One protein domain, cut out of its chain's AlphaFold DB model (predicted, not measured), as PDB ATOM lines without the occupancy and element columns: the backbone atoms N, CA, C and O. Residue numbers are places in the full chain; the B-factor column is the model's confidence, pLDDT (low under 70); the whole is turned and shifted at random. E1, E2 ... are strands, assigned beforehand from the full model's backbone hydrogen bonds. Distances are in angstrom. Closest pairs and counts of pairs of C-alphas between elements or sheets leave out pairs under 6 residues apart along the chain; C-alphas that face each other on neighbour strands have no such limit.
ATOM      1  N   VAL A  36      56.667 -86.938 210.255       93.94
ATOM      2  CA  VAL A  36      55.972 -85.793 210.859       93.94
ATOM      3  C   VAL A  36      55.406 -86.219 212.207       93.94
ATOM      4  O   VAL A  36      54.654 -87.192 212.290       93.94
ATOM      5  N   LEU A  37      55.779 -85.511 213.269       94.12
ATOM      6  CA  LEU A  37      55.315 -85.804 214.619       94.12
ATOM      7  C   LEU A  37      53.896 -85.271 214.847       94.12
ATOM      8  O   LEU A  37      53.566 -84.142 214.491       94.12
ATOM      9  N   ALA A  38      53.044 -86.097 215.450       92.56
ATOM     10  CA  ALA A  38      51.603 -85.864 215.474       92.56
ATOM     11  C   ALA A  38      51.165 -84.721 216.405       92.56
ATOM     12  O   ALA A  38      50.087 -84.158 216.210       92.56
ATOM     13  N   ASN A  39      51.942 -84.399 217.445       92.50
ATOM     14  CA  ASN A  39      51.555 -83.353 218.398       92.50
ATOM     15  C   ASN A  39      52.197 -82.005 218.082       92.50
ATOM     16  O   ASN A  39      51.510 -80.990 218.156       92.50
ATOM     17  N   SER A  40      53.480 -82.011 217.729       92.69
ATOM     18  CA  SER A  40      54.270 -80.813 217.447       92.69
ATOM     19  C   SER A  40      54.230 -80.368 215.990       92.69
ATOM     20  O   SER A  40      54.479 -79.200 215.718       92.69
ATOM     21  N   GLY A  41      53.963 -81.280 215.049       92.38
ATOM     22  CA  GLY A  41      54.154 -81.024 213.620       92.38
ATOM     23  C   GLY A  41      55.624 -80.991 213.187       92.38
ATOM     24  O   GLY A  41      55.895 -80.782 212.008       92.38
ATOM     25  N   ILE A  42      56.576 -81.227 214.102       93.62
ATOM     26  CA  ILE A  42      58.006 -81.270 213.780       93.62
ATOM     27  C   ILE A  42      58.266 -82.390 212.776       93.62
ATOM     28  O   ILE A  42      57.839 -83.533 212.961       93.62
ATOM     29  N   VAL A  43      59.017 -82.060 211.731       94.75
ATOM     30  CA  VAL A  43      59.498 -83.020 210.744       94.75
ATOM     31  C   VAL A  43      60.830 -83.581 211.215       94.75
ATOM     32  O   VAL A  43      61.734 -82.849 211.612       94.75
ATOM     33  N   VAL A  44      60.968 -84.896 211.166       94.94
ATOM     34  CA  VAL A  44      62.162 -85.620 211.583       94.94
ATOM     35  C   VAL A  44      62.756 -86.332 210.380       94.94
ATOM     36  O   VAL A  44      62.089 -87.140 209.736       94.94
ATOM     37  N   ARG A  45      64.032 -86.057 210.101       92.19
ATOM     38  CA  ARG A  45      64.753 -86.590 208.941       92.19
ATOM     39  C   ARG A  45      66.114 -87.139 209.351       92.19
ATOM     40  O   ARG A  45      66.834 -86.530 210.140       92.19
ATOM     41  N   LEU A  46      66.500 -88.275 208.774       90.62
ATOM     42  CA  LEU A  46      67.890 -88.735 208.802       90.62
ATOM     43  C   LEU A  46      68.614 -88.172 207.580       90.62
ATOM     44  O   LEU A  46      68.277 -88.513 206.448       90.62
ATOM     45  N   VAL A  47      69.598 -87.307 207.812       88.94
ATOM     46  CA  VAL A  47      70.369 -86.638 206.759       88.94
ATOM     47  C   VAL A  47      71.826 -87.101 206.774       88.94
ATOM     48  O   VAL A  47      72.376 -87.335 207.852       88.94
ATOM     49  N   PRO A  48      72.498 -87.222 205.618       85.75
ATOM     50  CA  PRO A  48      73.947 -87.379 205.587       85.75
ATOM     51  C   PRO A  48      74.621 -86.158 206.218       85.75
ATOM     52  O   PRO A  48      74.279 -85.023 205.889       85.75
ATOM     53  N   ASN A  49      75.595 -86.374 207.100       78.62
ATOM     54  CA  ASN A  49      76.371 -85.290 207.689       78.62
ATOM     55  C   ASN A  49      77.786 -85.247 207.084       78.62
ATOM     56  O   ASN A  49      78.639 -86.061 207.462       78.62
ATOM     57  N   PRO A  50      78.072 -84.308 206.163       72.75
ATOM     58  CA  PRO A  50      79.379 -84.227 205.515       72.75
ATOM     59  C   PRO A  50      80.500 -83.883 206.504       72.75
ATOM     60  O   PRO A  50      81.624 -84.343 206.321       72.75
ATOM     61  N   ALA A  51      80.198 -83.171 207.597       74.12
ATOM     62  CA  ALA A  51      81.176 -82.851 208.637       74.12
ATOM     63  C   ALA A  51      81.622 -84.081 209.455       74.12
ATOM     64  O   ALA A  51      82.607 -84.009 210.185       74.12
ATOM     65  N   PHE A  52      80.926 -85.217 209.326       70.38
ATOM     66  CA  PHE A  52      81.236 -86.468 210.021       70.38
ATOM     67  C   PHE A  52      81.370 -87.648 209.051       70.38
ATOM     68  O   PHE A  52      80.783 -88.708 209.267       70.38
ATOM     69  N   ASN A  53      82.155 -87.480 207.981       76.62
ATOM     70  CA  ASN A  53      82.451 -88.529 206.993       76.62
ATOM     71  C   ASN A  53      81.189 -89.170 206.381       76.62
ATOM     72  O   ASN A  53      81.156 -90.375 206.136       76.62
ATOM     73  N   GLY A  54      80.119 -88.391 206.197       79.00
ATOM     74  CA  GLY A  54      78.850 -88.880 205.649       79.00
ATOM     75  C   GLY A  54      78.009 -89.717 206.619       79.00
ATOM     76  O   GLY A  54      76.983 -90.256 206.210       79.00
ATOM     77  N   ARG A  55      78.397 -89.821 207.900       83.00
ATOM     78  CA  ARG A  55      77.571 -90.474 208.928       83.00
ATOM     79  C   ARG A  55      76.203 -89.793 209.031       83.00
ATOM     80  O   ARG A  55      76.124 -88.575 208.859       83.00
ATOM     81  N   PRO A  56      75.131 -90.541 209.337       87.88
ATOM     82  CA  PRO A  56      73.812 -89.946 209.467       87.88
ATOM     83  C   PRO A  56      73.761 -88.963 210.644       87.88
ATOM     84  O   PRO A  56      74.421 -89.133 211.672       87.88
ATOM     85  N   ALA A  57      72.942 -87.934 210.499       90.25
ATOM     86  CA  ALA A  57      72.509 -87.054 211.566       90.25
ATOM     87  C   ALA A  57      70.983 -87.024 211.610       90.25
ATOM     88  O   ALA A  57      70.318 -87.091 210.578       90.25
ATOM     89  N   LEU A  58      70.441 -86.908 212.815       92.25
ATOM     90  CA  LEU A  58      69.031 -86.649 213.035       92.25
ATOM     91  C   LEU A  58      68.785 -85.142 212.947       92.25
ATOM     92  O   LEU A  58      69.322 -84.389 213.760       92.25
ATOM     93  N   ALA A  59      67.988 -84.721 211.973       92.81
ATOM     94  CA  ALA A  59      67.506 -83.358 211.831       92.81
ATOM     95  C   ALA A  59      66.051 -83.277 212.302       92.81
ATOM     96  O   ALA A  59      65.222 -84.095 211.899       92.81
ATOM     97  N   LEU A  60      65.759 -82.296 213.152       94.69
ATOM     98  CA  LEU A  60      64.402 -81.881 213.501       94.69
ATOM     99  C   LEU A  60      64.155 -80.546 212.807       94.69
ATOM    100  O   LEU A  60      64.981 -79.638 212.937       94.69
ATOM    101  N   LEU A  61      63.038 -80.430 212.097       92.38
ATOM    102  CA  LEU A  61      62.647 -79.229 211.372       92.38
ATOM    103  C   LEU A  61      61.270 -78.744 211.832       92.38
ATOM    104  O   LEU A  61      60.366 -79.549 212.053       92.38
ATOM    105  N   SER A  62      61.125 -77.430 211.958       90.38
ATOM    106  CA  SER A  62      59.857 -76.736 212.196       90.38
ATOM    107  C   SER A  62      59.656 -75.754 211.053       90.38
ATOM    108  O   SER A  62      60.535 -74.930 210.829       90.38
ATOM    109  N   ASP A  63      58.539 -75.846 210.331       87.00
ATOM    110  CA  ASP A  63      58.285 -75.049 209.118       87.00
ATOM    111  C   ASP A  63      59.475 -75.071 208.130       87.00
ATOM    112  O   ASP A  63      59.924 -74.036 207.652       87.00
ATOM    113  N   ASP A  64      60.033 -76.265 207.888       84.06
ATOM    114  CA  ASP A  64      61.237 -76.520 207.074       84.06
ATOM    115  C   ASP A  64      62.559 -75.900 207.579       84.06
ATOM    116  O   ASP A  64      63.621 -76.169 207.013       84.06
ATOM    117  N   GLU A  65      62.546 -75.181 208.702       87.31
ATOM    118  CA  GLU A  65      63.747 -74.634 209.336       87.31
ATOM    119  C   GLU A  65      64.341 -75.612 210.366       87.31
ATOM    120  O   GLU A  65      63.616 -76.167 211.203       87.31
ATOM    121  N   PRO A  66      65.667 -75.849 210.361       87.62
ATOM    122  CA  PRO A  66      66.301 -76.774 211.292       87.62
ATOM    123  C   PRO A  66      66.286 -76.224 212.724       87.62
ATOM    124  O   PRO A  66      66.924 -75.218 213.031       87.62
ATOM    125  N   VAL A  67      65.632 -76.945 213.637       91.44
ATOM    126  CA  VAL A  67      65.602 -76.608 215.073       91.44
ATOM    127  C   VAL A  67      66.654 -77.368 215.876       91.44
ATOM    128  O   VAL A  67      67.122 -76.891 216.909       91.44
ATOM    129  N   ALA A  68      67.052 -78.552 215.408       91.31
ATOM    130  CA  ALA A  68      68.136 -79.324 215.999       91.31
ATOM    131  C   ALA A  68      68.797 -80.242 214.968       91.31
ATOM    132  O   ALA A  68      68.130 -80.830 214.118       91.31
ATOM    133  N   LEU A  69      70.113 -80.428 215.107       90.69
ATOM    134  CA  LEU A  69      70.894 -81.385 214.327       90.69
ATOM    135  C   LEU A  69      71.763 -82.232 215.262       90.69
ATOM    136  O   LEU A  69      72.629 -81.711 215.963       90.69
ATOM    137  N   THR A  70      71.543 -83.546 215.272       91.75
ATOM    138  CA  THR A  70      72.234 -84.491 216.165       91.75
ATOM    139  C   THR A  70      73.035 -85.515 215.351       91.75
ATOM    140  O   THR A  70      72.442 -86.422 214.772       91.75
ATOM    141  N   PRO A  71      74.376 -85.424 215.292       88.25
ATOM    142  CA  PRO A  71      75.208 -86.372 214.542       88.25
ATOM    143  C   PRO A  71      75.337 -87.758 215.202       88.25
ATOM    144  O   PRO A  71      75.409 -87.871 216.429       88.25
ATOM    145  N   ALA A  72      75.472 -88.818 214.394       82.94
ATOM    146  CA  ALA A  72      75.786 -90.171 214.863       82.94
ATOM    147  C   ALA A  72      77.279 -90.320 215.243       82.94
ATOM    148  O   ALA A  72      78.116 -90.802 214.477       82.94
ATOM    149  N   LEU A  73      77.633 -89.894 216.457       75.06
ATOM    150  CA  LEU A  73      78.996 -89.934 217.016       75.06
ATOM    151  C   LEU A  73      79.302 -91.216 217.818       75.06
ATOM    152  O   LEU A  73      78.985 -91.309 219.006       75.06
ATOM    153  N   ALA A  74      79.929 -92.233 217.231       62.00
ATOM    154  CA  ALA A  74      80.300 -93.437 217.993       62.00
ATOM    155  C   ALA A  74      81.024 -93.094 219.322       62.00
ATOM    156  O   ALA A  74      81.885 -92.220 219.355       62.00
ATOM    157  N   GLY A  75      80.629 -93.749 220.419       58.59
ATOM    158  CA  GLY A  75      81.298 -93.625 221.720       58.59
ATOM    159  C   GLY A  75      80.981 -92.381 222.557       58.59
ATOM    160  O   GLY A  75      81.524 -92.255 223.647       58.59
ATOM    161  N   SER A  76      80.093 -91.472 222.130       61.56
ATOM    162  CA  SER A  76      79.878 -90.226 222.892       61.56
ATOM    163  C   SER A  76      79.161 -90.402 224.244       61.56
ATOM    164  O   SER A  76      78.981 -89.403 224.935       61.56
ATOM    165  N   GLY A  77      78.661 -91.603 224.580       64.81
ATOM    166  CA  GLY A  77      77.917 -91.915 225.820       64.81
ATOM    167  C   GLY A  77      76.630 -91.104 226.047       64.81
ATOM    168  O   GLY A  77      75.903 -91.316 227.012       64.81
ATOM    169  N   ARG A  78      76.336 -90.156 225.157       76.19
ATOM    170  CA  ARG A  78      75.334 -89.115 225.338       76.19
ATOM    171  C   ARG A  78      74.022 -89.590 224.735       76.19
ATOM    172  O   ARG A  78      73.756 -89.381 223.554       76.19
ATOM    173  N   VAL A  79      73.244 -90.268 225.575       86.31
ATOM    174  CA  VAL A  79      71.940 -90.850 225.225       86.31
ATOM    175  C   VAL A  79      70.909 -89.772 224.914       86.31
ATOM    176  O   VAL A  79      70.123 -89.920 223.985       86.31
ATOM    177  N   LEU A  80      70.929 -88.673 225.669       91.69
ATOM    178  CA  LEU A  80      70.009 -87.549 225.526       91.69
ATOM    179  C   LEU A  80      70.690 -86.397 224.773       91.69
ATOM    180  O   LEU A  80      71.707 -85.859 225.223       91.69
ATOM    181  N   ALA A  81      70.120 -86.010 223.632       92.06
ATOM    182  CA  ALA A  81      70.619 -84.896 222.831       92.06
ATOM    183  C   ALA A  81      69.853 -83.601 223.110       92.06
ATOM    184  O   ALA A  81      70.489 -82.551 223.223       92.06
ATOM    185  N   GLY A  82      68.530 -83.683 223.272       94.12
ATOM    186  CA  GLY A  82      67.695 -82.520 223.541       94.12
ATOM    187  C   GLY A  82      66.278 -82.857 224.001       94.12
ATOM    188  O   GLY A  82      65.840 -84.013 223.987       94.12
ATOM    189  N   ALA A  83      65.588 -81.815 224.455       95.38
ATOM    190  CA  ALA A  83      64.222 -81.867 224.945       95.38
ATOM    191  C   ALA A  83      63.546 -80.506 224.690       95.38
ATOM    192  O   ALA A  83      64.090 -79.470 225.079       95.38
ATOM    193  N   LEU A  84      62.387 -80.507 224.028       95.44
ATOM    194  CA  LEU A  84      61.615 -79.317 223.665       95.44
ATOM    195  C   LEU A  84      60.156 -79.426 224.105       95.44
ATOM    196  O   LEU A  84      59.598 -80.520 224.122       95.44
ATOM    197  N   HIS A  85      59.525 -78.289 224.376       93.06
ATOM    198  CA  HIS A  85      58.080 -78.186 224.542       93.06
ATOM    199  C   HIS A  85      57.484 -77.093 223.647       93.06
ATOM    200  O   HIS A  85      58.170 -76.153 223.230       93.06
ATOM    201  N   GLY A  86      56.189 -77.231 223.361       89.50
ATOM    202  CA  GLY A  86      55.429 -76.289 222.546       89.50
ATOM    203  C   GLY A  86      55.380 -74.881 223.134       89.50
ATOM    204  O   GLY A  86      55.592 -74.666 224.334       89.50
ATOM    205  N   ARG A  87      55.104 -73.899 222.271       84.62
ATOM    206  CA  ARG A  87      55.024 -72.491 222.671       84.62
ATOM    207  C   ARG A  87      53.707 -72.207 223.390       84.62
ATOM    208  O   ARG A  87      52.695 -72.887 223.219       84.62
ATOM    209  N   ARG A  88      53.705 -71.146 224.197       79.00
ATOM    210  CA  ARG A  88      52.494 -70.688 224.883       79.00
ATOM    211  C   ARG A  88      51.447 -70.241 223.858       79.00
ATOM    212  O   ARG A  88      51.742 -69.403 223.017       79.00
ATOM    213  N   GLY A  89      50.219 -70.742 223.994       79.31
ATOM    214  CA  GLY A  89      49.095 -70.395 223.114       79.31
ATOM    215  C   GLY A  89      48.864 -71.379 221.963       79.31
ATOM    216  O   GLY A  89      47.847 -71.272 221.286       79.31
ATOM    217  N   GLU A  90      49.749 -72.358 221.781       84.06
ATOM    218  CA  GLU A  90      49.549 -73.498 220.883       84.06
ATOM    219  C   GLU A  90      49.010 -74.711 221.660       84.06
ATOM    220  O   GLU A  90      48.969 -74.720 222.896       84.06
ATOM    221  N   ARG A  91      48.604 -75.768 220.942       86.50
ATOM    222  CA  ARG A  91      48.307 -77.060 221.571       86.50
ATOM    223  C   ARG A  91      49.586 -77.567 222.261       86.50
ATOM    224  O   ARG A  91      50.594 -77.724 221.578       86.50
ATOM    225  N   PRO A  92      49.570 -77.850 223.576       90.56
ATOM    226  CA  PRO A  92      50.785 -78.190 224.301       90.56
ATOM    227  C   PRO A  92      51.304 -79.573 223.906       90.56
ATOM    228  O   PRO A  92      50.550 -80.551 223.824       90.56
ATOM    229  N   TRP A  93      52.613 -79.653 223.703       92.88
ATOM    230  CA  TRP A  93      53.336 -80.873 223.375       92.88
ATOM    231  C   TRP A  93      54.720 -80.848 224.017       92.88
ATOM    232  O   TRP A  93      55.259 -79.786 224.322       92.88
ATOM    233  N   SER A  94      55.298 -82.029 224.213       94.94
ATOM    234  CA  SER A  94      56.661 -82.220 224.702       94.94
ATOM    235  C   SER A  94      57.357 -83.309 223.894       94.94
ATOM    236  O   SER A  94      56.758 -84.328 223.547       94.94
ATOM    237  N   LEU A  95      58.629 -83.083 223.590       96.44
ATOM    238  CA  LEU A  95      59.463 -83.911 222.729       96.44
ATOM    239  C   LEU A  95      60.832 -84.082 223.375       96.44
ATOM    240  O   LEU A  95      61.430 -83.123 223.854       96.44
ATOM    241  N   THR A  96      61.376 -85.288 223.335       97.06
ATOM    242  CA  THR A  96      62.795 -85.521 223.606       97.06
ATOM    243  C   THR A  96      63.377 -86.469 222.577       97.06
ATOM    244  O   THR A  96      62.671 -87.295 221.997       97.06
ATOM    245  N   TRP A  97      64.670 -86.327 222.319       95.88
ATOM    246  CA  TRP A  97      65.382 -87.173 221.382       95.88
ATOM    247  C   TRP A  97      66.824 -87.355 221.812       95.88
ATOM    248  O   TRP A  97      67.408 -86.595 222.601       95.88
ATOM    249  N   GLY A  98      67.438 -88.352 221.205       93.50
ATOM    250  CA  GLY A  98      68.859 -88.514 221.317       93.50
ATOM    251  C   GLY A  98      69.345 -89.732 220.584       93.50
ATOM    252  O   GLY A  98      68.875 -90.074 219.498       93.50
ATOM    253  N   ARG A  99      70.372 -90.330 221.165       90.81
ATOM    254  CA  ARG A  99      71.157 -91.367 220.530       90.81
ATOM    255  C   ARG A  99      70.963 -92.666 221.263       90.81
ATOM    256  O   ARG A  99      70.954 -92.691 222.492       90.81
ATOM    257  N   LEU A 100      70.787 -93.726 220.493       87.19
ATOM    258  CA  LEU A 100      70.641 -95.061 221.025       87.19
ATOM    259  C   LEU A 100      72.038 -95.584 221.379       87.19
ATOM    260  O   LEU A 100      72.925 -95.574 220.518       87.19
ATOM    261  N   PRO A 101      72.283 -95.989 222.633       78.25
ATOM    262  CA  PRO A 101      73.554 -96.598 222.998       78.25
ATOM    263  C   PRO A 101      73.763 -97.912 222.247       78.25
ATOM    264  O   PRO A 101      72.814 -98.605 221.876       78.25
ATOM    265  N   ALA A 102      75.026 -98.260 222.004       76.69
ATOM    266  CA  ALA A 102      75.348 -99.500 221.311       76.69
ATOM    267  C   ALA A 102      74.836-100.707 222.115       76.69
ATOM    268  O   ALA A 102      75.131-100.834 223.300       76.69
ATOM    269  N   GLY A 103      74.088-101.593 221.455       75.81
ATOM    270  CA  GLY A 103      73.514-102.789 222.080       75.81
ATOM    271  C   GLY A 103      72.186-102.564 222.807       75.81
ATOM    272  O   GLY A 103      71.589-103.537 223.259       75.81
ATOM    273  N   GLU A 104      71.690-101.328 222.885       80.38
ATOM    274  CA  GLU A 104      70.345-101.056 223.385       80.38
ATOM    275  C   GLU A 104      69.310-101.069 222.261       80.38
ATOM    276  O   GLU A 104      69.575-100.665 221.128       80.38
ATOM    277  N   PHE A 105      68.102-101.531 222.589       76.62
ATOM    278  CA  PHE A 105      66.984-101.623 221.646       76.62
ATOM    279  C   PHE A 105      65.830-100.682 221.992       76.62
ATOM    280  O   PHE A 105      64.988-100.418 221.134       76.62
ATOM    281  N   SER A 106      65.790-100.170 223.223       80.62
ATOM    282  CA  SER A 106      64.682 -99.371 223.739       80.62
ATOM    283  C   SER A 106      65.167 -98.304 224.705       80.62
ATOM    284  O   SER A 106      66.060 -98.550 225.509       80.62
ATOM    285  N   VAL A 107      64.500 -97.157 224.675       90.44
ATOM    286  CA  VAL A 107      64.662 -96.072 225.640       90.44
ATOM    287  C   VAL A 107      63.277 -95.728 226.176       90.44
ATOM    288  O   VAL A 107      62.319 -95.659 225.404       90.44
ATOM    289  N   CYS A 108      63.157 -95.512 227.481       93.88
ATOM    290  CA  CYS A 108      61.919 -95.034 228.094       93.88
ATOM    291  C   CYS A 108      62.078 -93.562 228.474       93.88
ATOM    292  O   CYS A 108      63.033 -93.205 229.164       93.88
ATOM    293  N   ALA A 109      61.142 -92.718 228.044       95.19
ATOM    294  CA  ALA A 109      61.103 -91.303 228.396       95.19
ATOM    295  C   ALA A 109      59.905 -91.033 229.310       95.19
ATOM    296  O   ALA A 109      58.758 -91.236 228.920       95.19
ATOM    297  N   GLU A 110      60.169 -90.575 230.527       95.62
ATOM    298  CA  GLU A 110      59.156 -90.147 231.486       95.62
ATOM    299  C   GLU A 110      59.096 -88.622 231.502       95.62
ATOM    300  O   GLU A 110      59.996 -87.956 232.014       95.62
ATOM    301  N   PHE A 111      58.039 -88.062 230.927       94.25
ATOM    302  CA  PHE A 111      57.768 -86.633 230.970       94.25
ATOM    303  C   PHE A 111      57.169 -86.270 232.327       94.25
ATOM    304  O   PHE A 111      56.204 -86.893 232.773       94.25
ATOM    305  N   VAL A 112      57.761 -85.280 232.996       91.00
ATOM    306  CA  VAL A 112      57.453 -84.923 234.385       91.00
ATOM    307  C   VAL A 112      57.099 -83.450 234.536       91.00
ATOM    308  O   VAL A 112      57.676 -82.577 233.884       91.00
ATOM    309  N   GLY A 113      56.182 -83.201 235.473       73.75
ATOM    310  CA  GLY A 113      55.816 -81.882 235.969       73.75
ATOM    311  C   GLY A 113      55.074 -81.057 234.934       73.75
ATOM    312  O   GLY A 113      55.706 -80.404 234.112       73.75
ATOM    313  N   GLU A 114      53.747 -81.033 235.000       66.69
ATOM    314  CA  GLU A 114      53.003 -80.047 234.226       66.69
ATOM    315  C   GLU A 114      53.108 -78.651 234.847       66.69
ATOM    316  O   GLU A 114      53.250 -78.515 236.067       66.69
ATOM    317  N   THR A 115      52.941 -77.589 234.052       63.78
ATOM    318  CA  THR A 115      52.742 -76.232 234.601       63.78
ATOM    319  C   THR A 115      51.502 -76.155 235.516       63.78
ATOM    320  O   THR A 115      51.415 -75.236 236.330       63.78
ATOM    321  N   GLN A 116      50.595 -77.147 235.456       55.41
ATOM    322  CA  GLN A 116      49.422 -77.291 236.332       55.41
ATOM    323  C   GLN A 116      49.244 -78.689 236.974       55.41
ATOM    324  O   GLN A 116      48.123 -79.134 237.192       55.41
ATOM    325  N   GLY A 117      50.330 -79.375 237.350       51.84
ATOM    326  CA  GLY A 117      50.247 -80.490 238.314       51.84
ATOM    327  C   GLY A 117      49.703 -81.838 237.812       51.84
ATOM    328  O   GLY A 117      49.361 -82.679 238.644       51.84
ATOM    329  N   GLY A 118      49.630 -82.087 236.503       62.78
ATOM    330  CA  GLY A 118      49.277 -83.410 235.985       62.78
ATOM    331  C   GLY A 118      50.329 -84.494 236.227       62.78
ATOM    332  O   GLY A 118      51.486 -84.242 236.584       62.78
ATOM    333  N   ALA A 119      49.873 -85.737 236.068       81.69
ATOM    334  CA  ALA A 119      50.649 -86.932 236.357       81.69
ATOM    335  C   ALA A 119      51.804 -87.120 235.352       81.69
ATOM    336  O   ALA A 119      51.638 -86.833 234.160       81.69
ATOM    337  N   PRO A 120      52.960 -87.647 235.799       88.69
ATOM    338  CA  PRO A 120      54.024 -88.071 234.900       88.69
ATOM    339  C   PRO A 120      53.517 -89.019 233.815       88.69
ATOM    340  O   PRO A 120      52.665 -89.876 234.070       88.69
ATOM    341  N   ARG A 121      54.076 -88.905 232.609       91.75
ATOM    342  CA  ARG A 121      53.719 -89.771 231.484       91.75
ATOM    343  C   ARG A 121      54.943 -90.476 230.930       91.75
ATOM    344  O   ARG A 121      55.870 -89.839 230.440       91.75
ATOM    345  N   THR A 122      54.909 -91.804 230.966       94.44
ATOM    346  CA  THR A 122      55.948 -92.646 230.368       94.44
ATOM    347  C   THR A 122      55.602 -92.970 228.920       94.44
ATOM    348  O   THR A 122      54.507 -93.449 228.629       94.44
ATOM    349  N   ILE A 123      56.552 -92.721 228.022       94.38
ATOM    350  CA  ILE A 123      56.473 -92.991 226.589       94.38
ATOM    351  C   ILE A 123      57.622 -93.928 226.210       94.38
ATOM    352  O   ILE A 123      58.786 -93.668 226.528       94.38
ATOM    353  N   LEU A 124      57.297 -95.013 225.504       92.94
ATOM    354  CA  LEU A 124      58.308 -95.851 224.868       92.94
ATOM    355  C   LEU A 124      58.852 -95.121 223.637       92.94
ATOM    356  O   LEU A 124      58.083 -94.705 222.768       92.94
ATOM    357  N   ALA A 125      60.170 -94.954 223.567       93.00
ATOM    358  CA  ALA A 125      60.784 -94.222 222.476       93.00
ATOM    359  C   ALA A 125      60.610 -94.936 221.130       93.00
ATOM    360  O   ALA A 125      60.809 -96.145 221.002       93.00
ATOM    361  N   THR A 126      60.318 -94.147 220.102       92.31
ATOM    362  CA  THR A 126      60.397 -94.576 218.710       92.31
ATOM    363  C   THR A 126      61.855 -94.579 218.280       92.31
ATOM    364  O   THR A 126      62.545 -93.561 218.361       92.31
ATOM    365  N   ARG A 127      62.330 -95.727 217.803       90.62
ATOM    366  CA  ARG A 127      63.673 -95.870 217.242       90.62
ATOM    367  C   ARG A 127      63.712 -95.340 215.809       90.62
ATOM    368  O   ARG A 127      62.823 -95.641 215.022       90.62
ATOM    369  N   LEU A 128      64.764 -94.600 215.469       88.56
ATOM    370  CA  LEU A 128      64.990 -94.021 214.146       88.56
ATOM    371  C   LEU A 128      66.324 -94.513 213.589       88.56
ATOM    372  O   LEU A 128      67.398 -94.059 213.991       88.56
ATOM    373  N   GLY A 129      66.257 -95.470 212.666       84.69
ATOM    374  CA  GLY A 129      67.456 -96.159 212.200       84.69
ATOM    375  C   GLY A 129      68.229 -96.836 213.349       84.69
ATOM    376  O   GLY A 129      67.660 -97.156 214.397       84.69
ATOM    377  N   PRO A 130      69.531 -97.101 213.171       83.44
ATOM    378  CA  PRO A 130      70.304 -97.821 214.174       83.44
ATOM    379  C   PRO A 130      70.707 -96.963 215.378       83.44
ATOM    380  O   PRO A 130      70.833 -97.519 216.466       83.44
ATOM    381  N   ASP A 131      70.870 -95.649 215.187       87.25
ATOM    382  CA  ASP A 131      71.627 -94.774 216.094       87.25
ATOM    383  C   ASP A 131      70.781 -93.792 216.910       87.25
ATOM    384  O   ASP A 131      71.320 -93.132 217.801       87.25
ATOM    385  N   PHE A 132      69.491 -93.639 216.606       91.12
ATOM    386  CA  PHE A 132      68.671 -92.565 217.165       91.12
ATOM    387  C   PHE A 132      67.358 -93.067 217.750       91.12
ATOM    388  O   PHE A 132      66.834 -94.122 217.386       91.12
ATOM    389  N   TRP A 133      66.814 -92.265 218.655       93.44
ATOM    390  CA  TRP A 133      65.497 -92.458 219.238       93.44
ATOM    391  C   TRP A 133      64.834 -91.099 219.484       93.44
ATOM    392  O   TRP A 133      65.519 -90.084 219.643       93.44
ATOM    393  N   LEU A 134      63.504 -91.088 219.542       95.81
ATOM    394  CA  LEU A 134      62.721 -89.954 220.028       95.81
ATOM    395  C   LEU A 134      61.490 -90.411 220.806       95.81
ATOM    396  O   LEU A 134      61.052 -91.551 220.673       95.81
ATOM    397  N   ALA A 135      60.916 -89.515 221.596       96.50
ATOM    398  CA  ALA A 135      59.626 -89.703 222.239       96.50
ATOM    399  C   ALA A 135      58.859 -88.379 222.235       96.50
ATOM    400  O   ALA A 135      59.420 -87.342 222.585       96.50
ATOM    401  N   GLU A 136      57.582 -88.426 221.863       95.56
ATOM    402  CA  GLU A 136      56.689 -87.268 221.852       95.56
ATOM    403  C   GLU A 136      55.424 -87.574 222.657       95.56
ATOM    404  O   GLU A 136      54.911 -88.696 222.642       95.56
ATOM    405  N   THR A 137      54.893 -86.560 223.334       94.19
ATOM    406  CA  THR A 137      53.565 -86.601 223.941       94.19
ATOM    407  C   THR A 137      52.858 -85.253 223.821       94.19
ATOM    408  O   THR A 137      53.489 -84.198 223.825       94.19
ATOM    409  N   ALA A 138      51.525 -85.278 223.786       92.12
ATOM    410  CA  ALA A 138      50.726 -84.107 224.140       92.12
ATOM    411  C   ALA A 138      50.902 -83.781 225.632       92.12
ATOM    412  O   ALA A 138      51.051 -84.704 226.438       92.12
ATOM    413  N   GLY A 139      50.840 -82.498 225.982       89.00
ATOM    414  CA  GLY A 139      50.965 -82.006 227.356       89.00
ATOM    415  C   GLY A 139      52.097 -80.994 227.531       89.00
ATOM    416  O   GLY A 139      53.034 -80.935 226.732       89.00
ATOM    417  N   ASP A 140      51.968 -80.176 228.571       87.94
ATOM    418  CA  ASP A 140      52.901 -79.099 228.907       87.94
ATOM    419  C   ASP A 140      53.787 -79.539 230.069       87.94
ATOM    420  O   ASP A 140      53.451 -79.280 231.221       87.94
ATOM    421  N   TYR A 141      54.871 -80.256 229.772       91.62
ATOM    422  CA  TYR A 141      55.789 -80.787 230.778       91.62
ATOM    423  C   TYR A 141      57.017 -79.884 230.952       91.62
ATOM    424  O   TYR A 141      57.460 -79.212 230.023       91.62
ATOM    425  N   ARG A 142      57.619 -79.905 232.144       90.88
ATOM    426  CA  ARG A 142      58.813 -79.111 232.489       90.88
ATOM    427  C   ARG A 142      60.118 -79.868 232.328       90.88
ATOM    428  O   ARG A 142      61.165 -79.254 232.129       90.88
ATOM    429  N   GLY A 143      60.076 -81.189 232.442       92.56
ATOM    430  CA  GLY A 143      61.258 -82.013 232.273       92.56
ATOM    431  C   GLY A 143      60.952 -83.400 231.749       92.56
ATOM    432  O   GLY A 143      59.803 -83.820 231.621       92.56
ATOM    433  N   VAL A 144      62.025 -84.120 231.463       94.81
ATOM    434  CA  VAL A 144      61.989 -85.509 231.033       94.81
ATOM    435  C   VAL A 144      63.096 -86.291 231.721       94.81
ATOM    436  O   VAL A 144      64.240 -85.841 231.803       94.81
ATOM    437  N   THR A 145      62.748 -87.475 232.211       94.62
ATOM    438  CA  THR A 145      63.702 -88.469 232.687       94.62
ATOM    439  C   THR A 145      63.803 -89.584 231.662       94.62
ATOM    440  O   THR A 145      62.832 -90.275 231.373       94.62
ATOM    441  N   VAL A 146      64.994 -89.778 231.115       93.44
ATOM    442  CA  VAL A 146      65.302 -90.820 230.144       93.44
ATOM    443  C   VAL A 146      65.977 -91.979 230.850       93.44
ATOM    444  O   VAL A 146      67.006 -91.796 231.500       93.44
ATOM    445  N   THR A 147      65.406 -93.167 230.703       91.56
ATOM    446  CA  THR A 147      65.933 -94.407 231.267       91.56
ATOM    447  C   THR A 147      66.329 -95.358 230.148       91.56
ATOM    448  O   THR A 147      65.566 -95.622 229.219       91.56
ATOM    449  N   THR A 148      67.545 -95.863 230.277       87.44
ATOM    450  CA  THR A 148      68.174 -96.902 229.458       87.44
ATOM    451  C   THR A 148      68.532 -98.077 230.355       87.44
ATOM    452  O   THR A 148      68.379 -97.984 231.575       87.44
ATOM    453  N   ALA A 149      69.042 -99.169 229.789       84.88
ATOM    454  CA  ALA A 149      69.491-100.292 230.611       84.88
ATOM    455  C   ALA A 149      70.655 -99.912 231.554       84.88
ATOM    456  O   ALA A 149      70.793-100.506 232.622       84.88
ATOM    457  N   GLN A 150      71.475 -98.920 231.188       82.00
ATOM    458  CA  GLN A 150      72.683 -98.545 231.933       82.00
ATOM    459  C   GLN A 150      72.615 -97.155 232.574       82.00
ATOM    460  O   GLN A 150      73.314 -96.908 233.553       82.00
ATOM    461  N   ASN A 151      71.797 -96.242 232.046       82.81
ATOM    462  CA  ASN A 151      71.755 -94.849 232.486       82.81
ATOM    463  C   ASN A 151      70.336 -94.372 232.795       82.81
ATOM    464  O   ASN A 151      69.361 -94.756 232.143       82.81
ATOM    465  N   ARG A 152      70.252 -93.423 233.727       90.81
ATOM    466  CA  ARG A 152      69.068 -92.600 233.966       90.81
ATOM    467  C   ARG A 152      69.483 -91.134 233.941       90.81
ATOM    468  O   ARG A 152      70.338 -90.728 234.722       90.81
ATOM    469  N   LEU A 153      68.915 -90.356 233.028       90.94
ATOM    470  CA  LEU A 153      69.296 -88.967 232.771       90.94
ATOM    471  C   LEU A 153      68.077 -88.060 232.878       90.94
ATOM    472  O   LEU A 153      67.021 -88.396 232.355       90.94
ATOM    473  N   TYR A 154      68.230 -86.899 233.504       91.75
ATOM    474  CA  TYR A 154      67.191 -85.875 233.559       91.75
ATOM    475  C   TYR A 154      67.546 -84.689 232.660       91.75
ATOM    476  O   TYR A 154      68.715 -84.315 232.542       91.75
ATOM    477  N   SER A 155      66.530 -84.066 232.069       92.19
ATOM    478  CA  SER A 155      66.659 -82.796 231.365       92.19
ATOM    479  C   SER A 155      65.433 -81.921 231.567       92.19
ATOM    480  O   SER A 155      64.310 -82.421 231.587       92.19
ATOM    481  N   ALA A 156      65.651 -80.611 231.674       92.06
ATOM    482  CA  ALA A 156      64.576 -79.642 231.524       92.06
ATOM    483  C   ALA A 156      64.178 -79.541 230.043       92.06
ATOM    484  O   ALA A 156      65.035 -79.615 229.158       92.06
ATOM    485  N   LEU A 157      62.886 -79.366 229.787       90.06
ATOM    486  CA  LEU A 157      62.372 -79.071 228.454       90.06
ATOM    487  C   LEU A 157      62.565 -77.577 228.176       90.06
ATOM    488  O   LEU A 157      62.312 -76.742 229.046       90.06
ATOM    489  N   TRP A 158      63.000 -77.246 226.963       90.62
ATOM    490  CA  TRP A 158      63.160 -75.860 226.520       90.62
ATOM    491  C   TRP A 158      62.048 -75.468 225.541       90.62
ATOM    492  O   TRP A 158      61.579 -76.326 224.793       90.62
ATOM    493  N   PRO A 159      61.631 -74.194 225.489       89.75
ATOM    494  CA  PRO A 159      60.662 -73.755 224.495       89.75
ATOM    495  C   PRO A 159      61.187 -73.992 223.076       89.75
ATOM    496  O   PRO A 159      62.349 -73.695 222.786       89.75
ATOM    497  N   ALA A 160      60.328 -74.490 222.188       87.44
ATOM    498  CA  ALA A 160      60.646 -74.578 220.770       87.44
ATOM    499  C   ALA A 160      60.995 -73.183 220.202       87.44
ATOM    500  O   ALA A 160      60.334 -72.198 220.562       87.44
TER     501      ALA A 160
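AT A GLANCE: This is residues 36 to 160 of the 167 residues of an uncharacterized protein of Streptomyces afghaniensis 772 (UniProt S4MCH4). Three antiparallel sheets are stacked face to face, with E4 E5 E9 E8 as the middle layer, E7 E6 E10 E11 over one of its faces and the three-strand sheet E1 E2 E3 over part of the other. At one edge of the two larger sheets, E7 runs on into E8 and passes from one layer to the next. The printed part has 125 residues with no named helix and eleven named strands, E1 to E11 in number order along the chain; the class is all strand. The whole is compact, with a radius of gyration of the C-alphas of 14.1 A, and flat, spanning 45 by 35 by 19 A.

HOW THE PARTS SIT: One sheet runs E4, residues 80 to 85, E5, residues 93 to 99, E9, residues 132 to 138, and E8, residues 126 to 128, with E4 and E8 as its edge strands. N 84 and O 95 of the hairpin E4 and E5 are 2.8 A apart, N 96 and O 135 of E5 and E9 2.9 A, and N 126 and O 134 of the hairpin E8 and E9 2.8 A. The second sheet runs E7, residues 121 to 124, E6, residues 108 to 114, E10, residues 141 to 147, and E11, residues 152 to 156. Within hydrogen-bond range are N 111 and O 121 at 2.8 A, N 110 and O 145 at 2.8 A, and N 146 and O 153 at 2.7 A. These two sheets face each other 9.1 A centre to centre, their strands at 33 degrees; the closest C-alphas of E7 and E9 are those of Ile 123 and Ala 135, 6.3 A apart. E7 runs on into E8 at 41 degrees across one residue. The third sheet, strongly twisted, is a meander, each strand the antiparallel neighbour of the one before: E1, residues 43 to 48, E2, residues 56 to 62, and E3, residues 65 to 71. N 45 and O 59 are 2.9 A apart, and N 58 and O 70 2.8 A. It faces the first sheet at 10.5 A centre to centre; the closest C-alphas of E3 and E4 are those of Thr 70 and Ala 81, 6.9 A apart. E1 and E4 are apart.

IN THESE COORDINATES: E1 begins at C-alpha 43, (59.498, -83.020, 210.744), and E11 ends at C-alpha 156, (64.576, -79.642, 231.524). From first to last C-alpha, E9 measures 21.0 A, E5 20.9 A, E2 19.4 A and E6 18.5 A. C-alpha 93, where E5 begins, is at (53.336, -80.873, 223.375).

THE WHOLE: The C-alphas farthest apart, those of Asn 53 and Gly 117, are 45.6 A from each other. The printed part has no cut, and no link is long. Residues 84 to 85 of E4 pair in parallel with residues 158 to 159. Mean pLDDT of the printed part is 86.8; residues 74 to 77 and 114 to 118 are under 70.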